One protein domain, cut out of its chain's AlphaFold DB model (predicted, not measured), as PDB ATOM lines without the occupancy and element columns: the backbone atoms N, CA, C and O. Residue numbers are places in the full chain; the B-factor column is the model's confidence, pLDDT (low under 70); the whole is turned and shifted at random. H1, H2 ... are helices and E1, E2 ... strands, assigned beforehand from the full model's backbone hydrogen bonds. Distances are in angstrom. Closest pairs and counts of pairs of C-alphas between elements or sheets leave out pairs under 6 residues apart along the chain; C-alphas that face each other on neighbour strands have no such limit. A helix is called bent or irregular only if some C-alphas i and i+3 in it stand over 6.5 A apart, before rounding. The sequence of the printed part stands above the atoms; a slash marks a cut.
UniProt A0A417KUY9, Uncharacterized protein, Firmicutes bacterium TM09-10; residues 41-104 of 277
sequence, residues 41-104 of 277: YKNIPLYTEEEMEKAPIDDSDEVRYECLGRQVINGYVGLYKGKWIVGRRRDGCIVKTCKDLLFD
ATOM      1  N   TYR A  41     -28.562   1.369  20.663       55.09
ATOM      2  CA  TYR A  41     -28.326   1.877  22.024       55.09
ATOM      3  C   TYR A  41     -27.513   3.178  22.108       55.09
ATOM      4  O   TYR A  41     -27.018   3.550  23.170       55.09
ATOM      5  N   LYS A  42     -27.383   3.913  20.995       52.28
ATOM      6  CA  LYS A  42     -26.672   5.197  21.005       52.28
ATOM      7  C   LYS A  42     -27.404   6.196  21.898       52.28
ATOM      8  O   LYS A  42     -28.545   6.548  21.603       52.28
ATOM      9  N   ASN A  43     -26.699   6.744  22.887       53.34
ATOM     10  CA  ASN A  43     -27.178   7.826  23.752       53.34
ATOM     11  C   ASN A  43     -28.279   7.420  24.744       53.34
ATOM     12  O   ASN A  43     -29.223   8.187  24.946       53.34
ATOM     13  N   ILE A  44     -28.165   6.259  25.402       56.16
ATOM     14  CA  ILE A  44     -28.862   6.129  26.692       56.16
ATOM     15  C   ILE A  44     -28.372   7.276  27.592       56.16
ATOM     16  O   ILE A  44     -27.166   7.548  27.599       56.16
ATOM     17  N   PRO A  45     -29.270   8.013  28.275       58.59
ATOM     18  CA  PRO A  45     -28.867   9.157  29.076       58.59
ATOM     19  C   PRO A  45     -27.950   8.692  30.209       58.59
ATOM     20  O   PRO A  45     -28.419   8.173  31.216       58.59
ATOM     21  N   LEU A  46     -26.637   8.887  30.048       69.69
ATOM     22  CA  LEU A  46     -25.667   8.676  31.131       69.69
ATOM     23  C   LEU A  46     -25.935   9.613  32.314       69.69
ATOM     24  O   LEU A  46     -25.590   9.309  33.449       69.69
ATOM     25  N   TYR A  47     -26.557  10.752  32.019       76.94
ATOM     26  CA  TYR A  47     -26.974  11.769  32.968       76.94
ATOM     27  C   TYR A  47     -28.425  12.140  32.673       76.94
ATOM     28  O   TYR A  47     -28.864  12.120  31.517       76.94
ATOM     29  N   THR A  48     -29.166  12.520  33.705       82.62
ATOM     30  CA  THR A  48     -30.511  13.077  33.556       82.62
ATOM     31  C   THR A  48     -30.475  14.393  32.774       82.62
ATOM     32  O   THR A  48     -29.462  15.097  32.727       82.62
ATOM     33  N   GLU A  49     -31.600  14.766  32.160       84.69
ATOM     34  CA  GLU A  49     -31.701  16.049  31.453       84.69
ATOM     35  C   GLU A  49     -31.404  17.239  32.380       84.69
ATOM     36  O   GLU A  49     -30.729  18.184  31.972       84.69
ATOM     37  N   GLU A  50     -31.831  17.147  33.642       88.25
ATOM     38  CA  GLU A  50     -31.571  18.146  34.678       88.25
ATOM     39  C   GLU A  50     -30.075  18.271  35.005       88.25
ATOM     40  O   GLU A  50     -29.554  19.388  35.063       88.25
ATOM     41  N   GLU A  51     -29.361  17.152  35.173       88.81
ATOM     42  CA  GLU A  51     -27.909  17.153  35.398       88.81
ATOM     43  C   GLU A  51     -27.163  17.766  34.212       88.81
ATOM     44  O   GLU A  51     -26.298  18.619  34.400       88.81
ATOM     45  N   MET A  52     -27.533  17.399  32.982       90.44
ATOM     46  CA  MET A  52     -26.914  17.948  31.771       90.44
ATOM     47  C   MET A  52     -27.204  19.444  31.585       90.44
ATOM     48  O   MET A  52     -26.343  20.212  31.133       90.44
ATOM     49  N   GLU A  53     -28.414  19.887  31.927       91.81
ATOM     50  CA  GLU A  53     -28.790  21.295  31.885       91.81
ATOM     51  C   GLU A  53     -27.986  22.115  32.900       91.81
ATOM     52  O   GLU A  53     -27.404  23.140  32.525       91.81
ATOM     53  N   LYS A  54     -27.892  21.630  34.142       93.94
ATOM     54  CA  LYS A  54     -27.192  22.294  35.252       93.94
ATOM     55  C   LYS A  54     -25.671  22.176  35.194       93.94
ATOM     56  O   LYS A  54     -25.001  22.999  35.813       93.94
ATOM     57  N   ALA A  55     -25.131  21.202  34.459       92.75
ATOM     58  CA  ALA A  55     -23.692  21.007  34.322       92.75
ATOM     59  C   ALA A  55     -23.009  22.315  33.872       92.75
ATOM     60  O   ALA A  55     -23.402  22.871  32.833       92.75
ATOM     61  N   PRO A  56     -22.017  22.830  34.623       95.00
ATOM     62  CA  PRO A  56     -21.277  24.016  34.227       95.00
ATOM     63  C   PRO A  56     -20.507  23.765  32.931       95.00
ATOM     64  O   PRO A  56     -20.100  22.641  32.626       95.00
ATOM     65  N   ILE A  57     -20.325  24.837  32.159       95.19
ATOM     66  CA  ILE A  57     -19.483  24.803  30.967       95.19
ATOM     67  C   ILE A  57     -18.024  24.881  31.418       95.19
ATOM     68  O   ILE A  57     -17.656  25.819  32.124       95.19
ATOM     69  N   ASP A  58     -17.215  23.916  30.997       92.38
ATOM     70  CA  ASP A  58     -15.779  23.869  31.261       92.38
ATOM     71  C   ASP A  58     -15.054  23.495  29.962       92.38
ATOM     72  O   ASP A  58     -15.001  22.333  29.564       92.38
ATOM     73  N   ASP A  59     -14.555  24.511  29.259       90.25
ATOM     74  CA  ASP A  59     -13.842  24.365  27.984       90.25
ATOM     75  C   ASP A  59     -12.312  24.375  28.173       90.25
ATOM     76  O   ASP A  59     -11.566  24.632  27.225       90.25
ATOM     77  N   SER A  60     -11.833  24.128  29.399       90.19
ATOM     78  CA  SER A  60     -10.400  24.027  29.681       90.19
ATOM     79  C   SER A  60      -9.752  22.885  28.893       90.19
ATOM     80  O   SER A  60     -10.387  21.872  28.584       90.19
ATOM     81  N   ASP A  61      -8.463  23.030  28.582       86.94
ATOM     82  CA  ASP A  61      -7.705  21.989  27.877       86.94
ATOM     83  C   ASP A  61      -7.683  20.671  28.673       86.94
ATOM     84  O   ASP A  61      -7.778  19.593  28.087       86.94
ATOM     85  N   GLU A  62      -7.657  20.740  30.008       86.81
ATOM     86  CA  GLU A  62      -7.772  19.556  30.868       86.81
ATOM     87  C   GLU A  62      -9.097  18.818  30.638       86.81
ATOM     88  O   GLU A  62      -9.104  17.604  30.425       86.81
ATOM     89  N   VAL A  63     -10.227  19.530  30.630       87.19
ATOM     90  CA  VAL A  63     -11.530  18.899  30.401       87.19
ATOM     91  C   VAL A  63     -11.639  18.360  28.983       87.19
ATOM     92  O   VAL A  63     -12.073  17.222  28.793       87.19
ATOM     93  N   ARG A  64     -11.216  19.139  27.986       86.88
ATOM     94  CA  ARG A  64     -11.336  18.768  26.573       86.88
ATOM     95  C   ARG A  64     -10.476  17.569  26.200       86.88
ATOM     96  O   ARG A  64     -10.968  16.703  25.488       86.88
ATOM     97  N   TYR A  65      -9.238  17.493  26.682       81.19
ATOM     98  CA  TYR A  65      -8.294  16.461  26.249       81.19
ATOM     99  C   TYR A  65      -8.117  15.333  27.270       81.19
ATOM    100  O   TYR A  65      -8.084  14.166  26.882       81.19
ATOM    101  N   GLU A  66      -8.057  15.646  28.566       80.25
ATOM    102  CA  GLU A  66      -7.719  14.663  29.604       80.25
ATOM    103  C   GLU A  66      -8.930  14.060  30.319       80.25
ATOM    104  O   GLU A  66      -8.798  12.978  30.892       80.25
ATOM    105  N   CYS A  67     -10.100  14.706  30.269       84.94
ATOM    106  CA  CYS A  67     -11.334  14.184  30.866       84.94
ATOM    107  C   CYS A  67     -12.331  13.734  29.789       84.94
ATOM    108  O   CYS A  67     -12.357  12.567  29.391       84.94
ATOM    109  N   LEU A  68     -13.133  14.666  29.267       86.75
ATOM    110  CA  LEU A  68     -14.211  14.373  28.325       86.75
ATOM    111  C   LEU A  68     -13.662  13.867  26.988       86.75
ATOM    112  O   LEU A  68     -14.277  12.992  26.393       86.75
ATOM    113  N   GLY A  69     -12.491  14.328  26.540       84.06
ATOM    114  CA  GLY A  69     -11.835  13.796  25.338       84.06
ATOM    115  C   GLY A  69     -11.620  12.282  25.395       84.06
ATOM    116  O   GLY A  69     -11.926  11.579  24.430       84.06
ATOM    117  N   ARG A  70     -11.176  11.767  26.549       81.44
ATOM    118  CA  ARG A  70     -10.998  10.326  26.788       81.44
ATOM    119  C   ARG A  70     -12.335   9.596  26.906       81.44
ATOM    120  O   ARG A  70     -12.513   8.556  26.281       81.44
ATOM    121  N   GLN A  71     -13.289  10.160  27.645       84.75
ATOM    122  CA  GLN A  71     -14.628   9.572  27.805       84.75
ATOM    123  C   GLN A  71     -15.361   9.444  26.461       84.75
ATOM    124  O   GLN A  71     -15.994   8.426  26.191       84.75
ATOM    125  N   VAL A  72     -15.214  10.437  25.573       84.25
ATOM    126  CA  VAL A  72     -15.780  10.403  24.217       84.25
ATOM    127  C   VAL A  72     -15.189   9.273  23.385       84.25
ATOM    128  O   VAL A  72     -15.936   8.607  22.672       84.25
ATOM    129  N   ILE A  73     -13.875   9.045  23.473       81.56
ATOM    130  CA  ILE A  73     -13.202   7.937  22.777       81.56
ATOM    131  C   ILE A  73     -13.790   6.592  23.215       81.56
ATOM    132  O   ILE A  73     -14.043   5.740  22.368       81.56
ATOM    133  N   ASN A  74     -14.111   6.446  24.501       78.81
ATOM    134  CA  ASN A  74     -14.716   5.234  25.051       78.81
ATOM    135  C   ASN A  74     -16.219   5.089  24.731       78.81
ATOM    136  O   ASN A  74     -16.851   4.133  25.170       78.81
ATOM    137  N   GLY A  75     -16.822   6.045  24.016       75.50
ATOM    138  CA  GLY A  75     -18.261   6.080  23.737       75.50
ATOM    139  C   GLY A  75     -19.135   6.480  24.934       75.50
ATOM    140  O   GLY A  75     -20.342   6.649  24.766       75.50
ATOM    141  N   TYR A  76     -18.541   6.700  26.109       78.44
ATOM    142  CA  TYR A  76     -19.231   6.919  27.377       78.44
ATOM    143  C   TYR A  76     -19.352   8.417  27.709       78.44
ATOM    144  O   TYR A  76     -18.703   8.941  28.611       78.44
ATOM    145  N   VAL A  77     -20.188   9.137  26.951       81.31
ATOM    146  CA  VAL A  77     -20.551  10.538  27.239       81.31
ATOM    147  C   VAL A  77     -22.038  10.820  27.052       81.31
ATOM    148  O   VAL A  77     -22.715  10.197  26.236       81.31
ATOM    149  N   GLY A  78     -22.541  11.817  27.779       82.06
ATOM    150  CA  GLY A  78     -23.859  12.388  27.536       82.06
ATOM    151  C   GLY A  78     -23.833  13.343  26.343       82.06
ATOM    152  O   GLY A  78     -22.899  14.129  26.179       82.06
ATOM    153  N   LEU A  79     -24.882  13.314  25.520       83.81
ATOM    154  CA  LEU A  79     -25.111  14.312  24.476       83.81
ATOM    155  C   LEU A  79     -26.295  15.194  24.859       83.81
ATOM    156  O   LEU A  79     -27.427  14.723  24.931       83.81
ATOM    157  N   TYR A  80     -26.052  16.495  25.027       86.31
ATOM    158  CA  TYR A  80     -27.096  17.447  25.392       86.31
ATOM    159  C   TYR A  80     -27.354  18.475  24.287       86.31
ATOM    160  O   TYR A  80     -26.448  19.170  23.809       86.31
ATOM    161  N   LYS A  81     -28.622  18.562  23.859       85.62
ATOM    162  CA  LYS A  81     -29.120  19.477  22.810       85.62
ATOM    163  C   LYS A  81     -28.302  19.440  21.504       85.62
ATOM    164  O   LYS A  81     -28.173  20.453  20.825       85.62
ATOM    165  N   GLY A  82     -27.693  18.294  21.176       79.75
ATOM    166  CA  GLY A  82     -26.876  18.087  19.967       79.75
ATOM    167  C   GLY A  82     -25.572  18.897  19.886       79.75
ATOM    168  O   GLY A  82     -24.817  18.726  18.933       79.75
ATOM    169  N   LYS A  83     -25.298  19.751  20.878       85.19
ATOM    170  CA  LYS A  83     -24.165  20.686  20.910       85.19
ATOM    171  C   LYS A  83     -23.149  20.335  21.991       85.19
ATOM    172  O   LYS A  83     -21.959  20.571  21.812       85.19
ATOM    173  N   TRP A  84     -23.618  19.824  23.121       89.38
ATOM    174  CA  TRP A  84     -22.802  19.661  24.315       89.38
ATOM    175  C   TRP A  84     -22.422  18.202  24.510       89.38
ATOM    176  O   TRP A  84     -23.287  17.327  24.465       89.38
ATOM    177  N   ILE A  85     -21.135  17.978  24.754       88.62
ATOM    178  CA  ILE A  85     -20.632  16.740  25.339       88.62
ATOM    179  C   ILE A  85     -20.661  16.925  26.848       88.62
ATOM    180  O   ILE A  85     -20.121  17.913  27.345       88.62
ATOM    181  N   VAL A  86     -21.293  15.996  27.555       88.44
ATOM    182  CA  VAL A  86     -21.399  15.990  29.014       88.44
ATOM    183  C   VAL A  86     -20.637  14.786  29.550       88.44
ATOM    184  O   VAL A  86     -20.796  13.674  29.047       88.44
ATOM    185  N   GLY A  87     -19.814  15.005  30.565       87.69
ATOM    186  CA  GLY A  87     -19.011  13.968  31.206       87.69
ATOM    187  C   GLY A  87     -18.573  14.397  32.600       87.69
ATOM    188  O   GLY A  87     -19.021  15.431  33.099       87.69
ATOM    189  N   ARG A  88     -17.677  13.628  33.219       86.06
ATOM    190  CA  ARG A  88     -17.110  13.957  34.537       86.06
ATOM    191  C   ARG A  88     -15.687  14.486  34.434       86.06
ATOM    192  O   ARG A  88     -14.919  14.069  33.573       86.06
ATOM    193  N   ARG A  89     -15.316  15.386  35.338       84.12
ATOM    194  CA  ARG A  89     -13.912  15.741  35.589       84.12
ATOM    195  C   ARG A  89     -13.241  14.730  36.517       84.12
ATOM    196  O   ARG A  89     -13.880  13.833  37.063       84.12
ATOM    197  N   ARG A  90     -11.945  14.948  36.765       76.62
ATOM    198  CA  ARG A  90     -11.153  14.216  37.767       76.62
ATOM    199  C   ARG A  90     -11.624  14.381  39.212       76.62
ATOM    200  O   ARG A  90     -11.245  13.587  40.054       76.62
ATOM    201  N   ASP A  91     -12.424  15.392  39.514       75.81
ATOM    202  CA  ASP A  91     -13.038  15.575  40.834       75.81
ATOM    203  C   ASP A  91     -14.466  15.003  40.903       75.81
ATOM    204  O   ASP A  91     -15.210  15.306  41.832       75.81
ATOM    205  N   GLY A  92     -14.883  14.236  39.886       77.75
ATOM    206  CA  GLY A  92     -16.215  13.641  39.795       77.75
ATOM    207  C   GLY A  92     -17.322  14.616  39.379       77.75
ATOM    208  O   GLY A  92     -18.439  14.166  39.104       77.75
ATOM    209  N   CYS A  93     -17.049  15.925  39.269       84.31
ATOM    210  CA  CYS A  93     -18.059  16.913  38.889       84.31
ATOM    211  C   CYS A  93     -18.530  16.695  37.447       84.31
ATOM    212  O   CYS A  93     -17.715  16.600  36.525       84.31
ATOM    213  N   ILE A  94     -19.850  16.685  37.250       88.31
ATOM    214  CA  ILE A  94     -20.459  16.660  35.918       88.31
ATOM    215  C   ILE A  94     -20.247  18.031  35.276       88.31
ATOM    216  O   ILE A  94     -20.655  19.049  35.831       88.31
ATOM    217  N   VAL A  95     -19.627  18.057  34.101       91.25
ATOM    218  CA  VAL A  95     -19.363  19.268  33.316       91.25
ATOM    219  C   VAL A  95     -19.766  19.047  31.868       91.25
ATOM    220  O   VAL A  95     -19.947  17.912  31.421       91.25
ATOM    221  N   LYS A  96     -19.885  20.136  31.112       93.06
ATOM    222  CA  LYS A  96     -20.093  20.059  29.669       93.06
ATOM    223  C   LYS A  96     -19.141  20.953  28.898       93.06
ATOM    224  O   LYS A  96     -18.809  22.047  29.336       93.06
ATOM    225  N   THR A  97     -18.765  20.506  27.711       92.19
ATOM    226  CA  THR A  97     -17.972  21.289  26.758       92.19
ATOM    227  C   THR A  97     -18.617  21.241  25.384       92.19
ATOM    228  O   THR A  97     -19.398  20.334  25.059       92.19
ATOM    229  N   CYS A  98     -18.361  22.266  24.578       88.31
ATOM    230  CA  CYS A  98     -18.882  22.315  23.222       88.31
ATOM    231  C   CYS A  98     -18.267  21.180  22.387       88.31
ATOM    232  O   CYS A  98     -17.046  21.037  22.316       88.31
ATOM    233  N   LYS A  99     -19.108  20.401  21.697       83.75
ATOM    234  CA  LYS A  99     -18.673  19.300  20.824       83.75
ATOM    235  C   LYS A  99     -17.652  19.750  19.778       83.75
ATOM    236  O   LYS A  99     -16.711  19.015  19.497       83.75
ATOM    237  N   ASP A 100     -17.817  20.960  19.253       83.00
ATOM    238  CA  ASP A 100     -16.925  21.526  18.237       83.00
ATOM    239  C   ASP A 100     -15.555  21.928  18.803       83.00
ATOM    240  O   ASP A 100     -14.602  22.081  18.046       83.00
ATOM    241  N   LEU A 101     -15.448  22.089  20.126       83.38
ATOM    242  CA  LEU A 101     -14.188  22.382  20.804       83.38
ATOM    243  C   LEU A 101     -13.453  21.104  21.200       83.38
ATOM    244  O   LEU A 101     -12.232  21.097  21.225       83.38
ATOM    245  N   LEU A 102     -14.149  20.015  21.514       77.38
ATOM    246  CA  LEU A 102     -13.536  18.829  22.120       77.38
ATOM    247  C   LEU A 102     -12.339  18.266  21.326       77.38
ATOM    248  O   LEU A 102     -11.398  17.739  21.912       77.38
ATOM    249  N   PHE A 103     -12.331  18.442  20.004       71.50
ATOM    250  CA  PHE A 103     -11.219  18.044  19.155       71.50
ATOM    251  C   PHE A 103     -10.791  19.159  18.208       71.50
ATOM    252  O   PHE A 103     -11.636  19.744  17.528       71.50
ATOM    253  N   ASP A 104      -9.480  19.399  18.111       69.81
ATOM    254  CA  ASP A 104      -8.939  20.335  17.129       69.81
ATOM    255  C   ASP A 104      -9.357  19.907  15.714       69.81
ATOM    256  O   ASP A 104      -9.223  18.754  15.297       69.81
TER     257      ASP A 104
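What this domain is: This is residues 41 to 104 of the 277 residues of an uncharacterized protein of Firmicutes bacterium TM09-10 (UniProt A0A417KUY9). Look first for a small sheet of three strands in the middle, with the longest helix, H2, crossing over one face and the short helix H1 crossing over the opposite face. A last short turn of helix, H3, follows directly on E3, grazes the sheet and meets H2. The printed part has 64 residues with three named helices and three named strands, in the order H1 H2 E1 E2 E3 H3. The sheet runs E1 - E2 - E3, all antiparallel, and the class is mixed, helices and strands. The whole is compact, with a radius of gyration of the C-alphas of 10.3 A, and rounded, spanning 25 by 22 by 19 A.

How they stand to each other: Begin with the sheet: E1, residues 78 to 80, E2, residues 84 to 88, and E3, residues 94 to 98, form a meander, each strand the antiparallel neighbour of the one before. In the hairpin of E1 and E2, find N 78 and O 86 within hydrogen-bond range at 2.8 A. In the hairpin of E2 and E3, N 85 and O 97 are within that range at 2.9 A. H2, residues 61 to 73, is on the sheet at a height of 8.8 A, across the strands at 85 degrees to E3 on the local plane; its closest C-alphas to E2 are those of Leu 68 and Gly 87, 5.6 A apart. H1, residues 49 to 54, is on the opposite face at a height of 8.7 A, across the strands at 84 degrees to E2 on the local plane; its closest C-alphas to E1 are those of Met 52 and Tyr 80, 6.4 A apart. H3, residues 99 to 102, only grazes the sheet. It touches residues 64 to 69 of H2, the closest C-alphas being those of Arg 64 and Leu 102, 5.0 A apart. H1 and H3 are apart. Every O i to N i+4 pair is within hydrogen-bond range in H1, 5 of 9 in H2, and H3 is too short for such a pair.

Where its parts are: Find C-alpha 49, where H1 begins, at (-31.701, 16.049, 31.453). From C-alpha 61 at (-7.705, 21.989, 27.877), H2 runs 15.9 A to C-alpha 73; it is irregular, but only just, with C-alphas 65 and 68 6.6 A apart. E1 measures 6.4 A, E2 13.0 A and E3 14.0 A. H3 ends at C-alpha 102, (-13.536, 18.829, 22.120).

The domain as a whole: The two C-alphas farthest apart are those of Tyr 41 and Ser 60, at 29.5 A. The printed part has no cut and no long link. Mean pLDDT of the printed part is 82.4; look for values under 70 at residues 41 to 46 and 104.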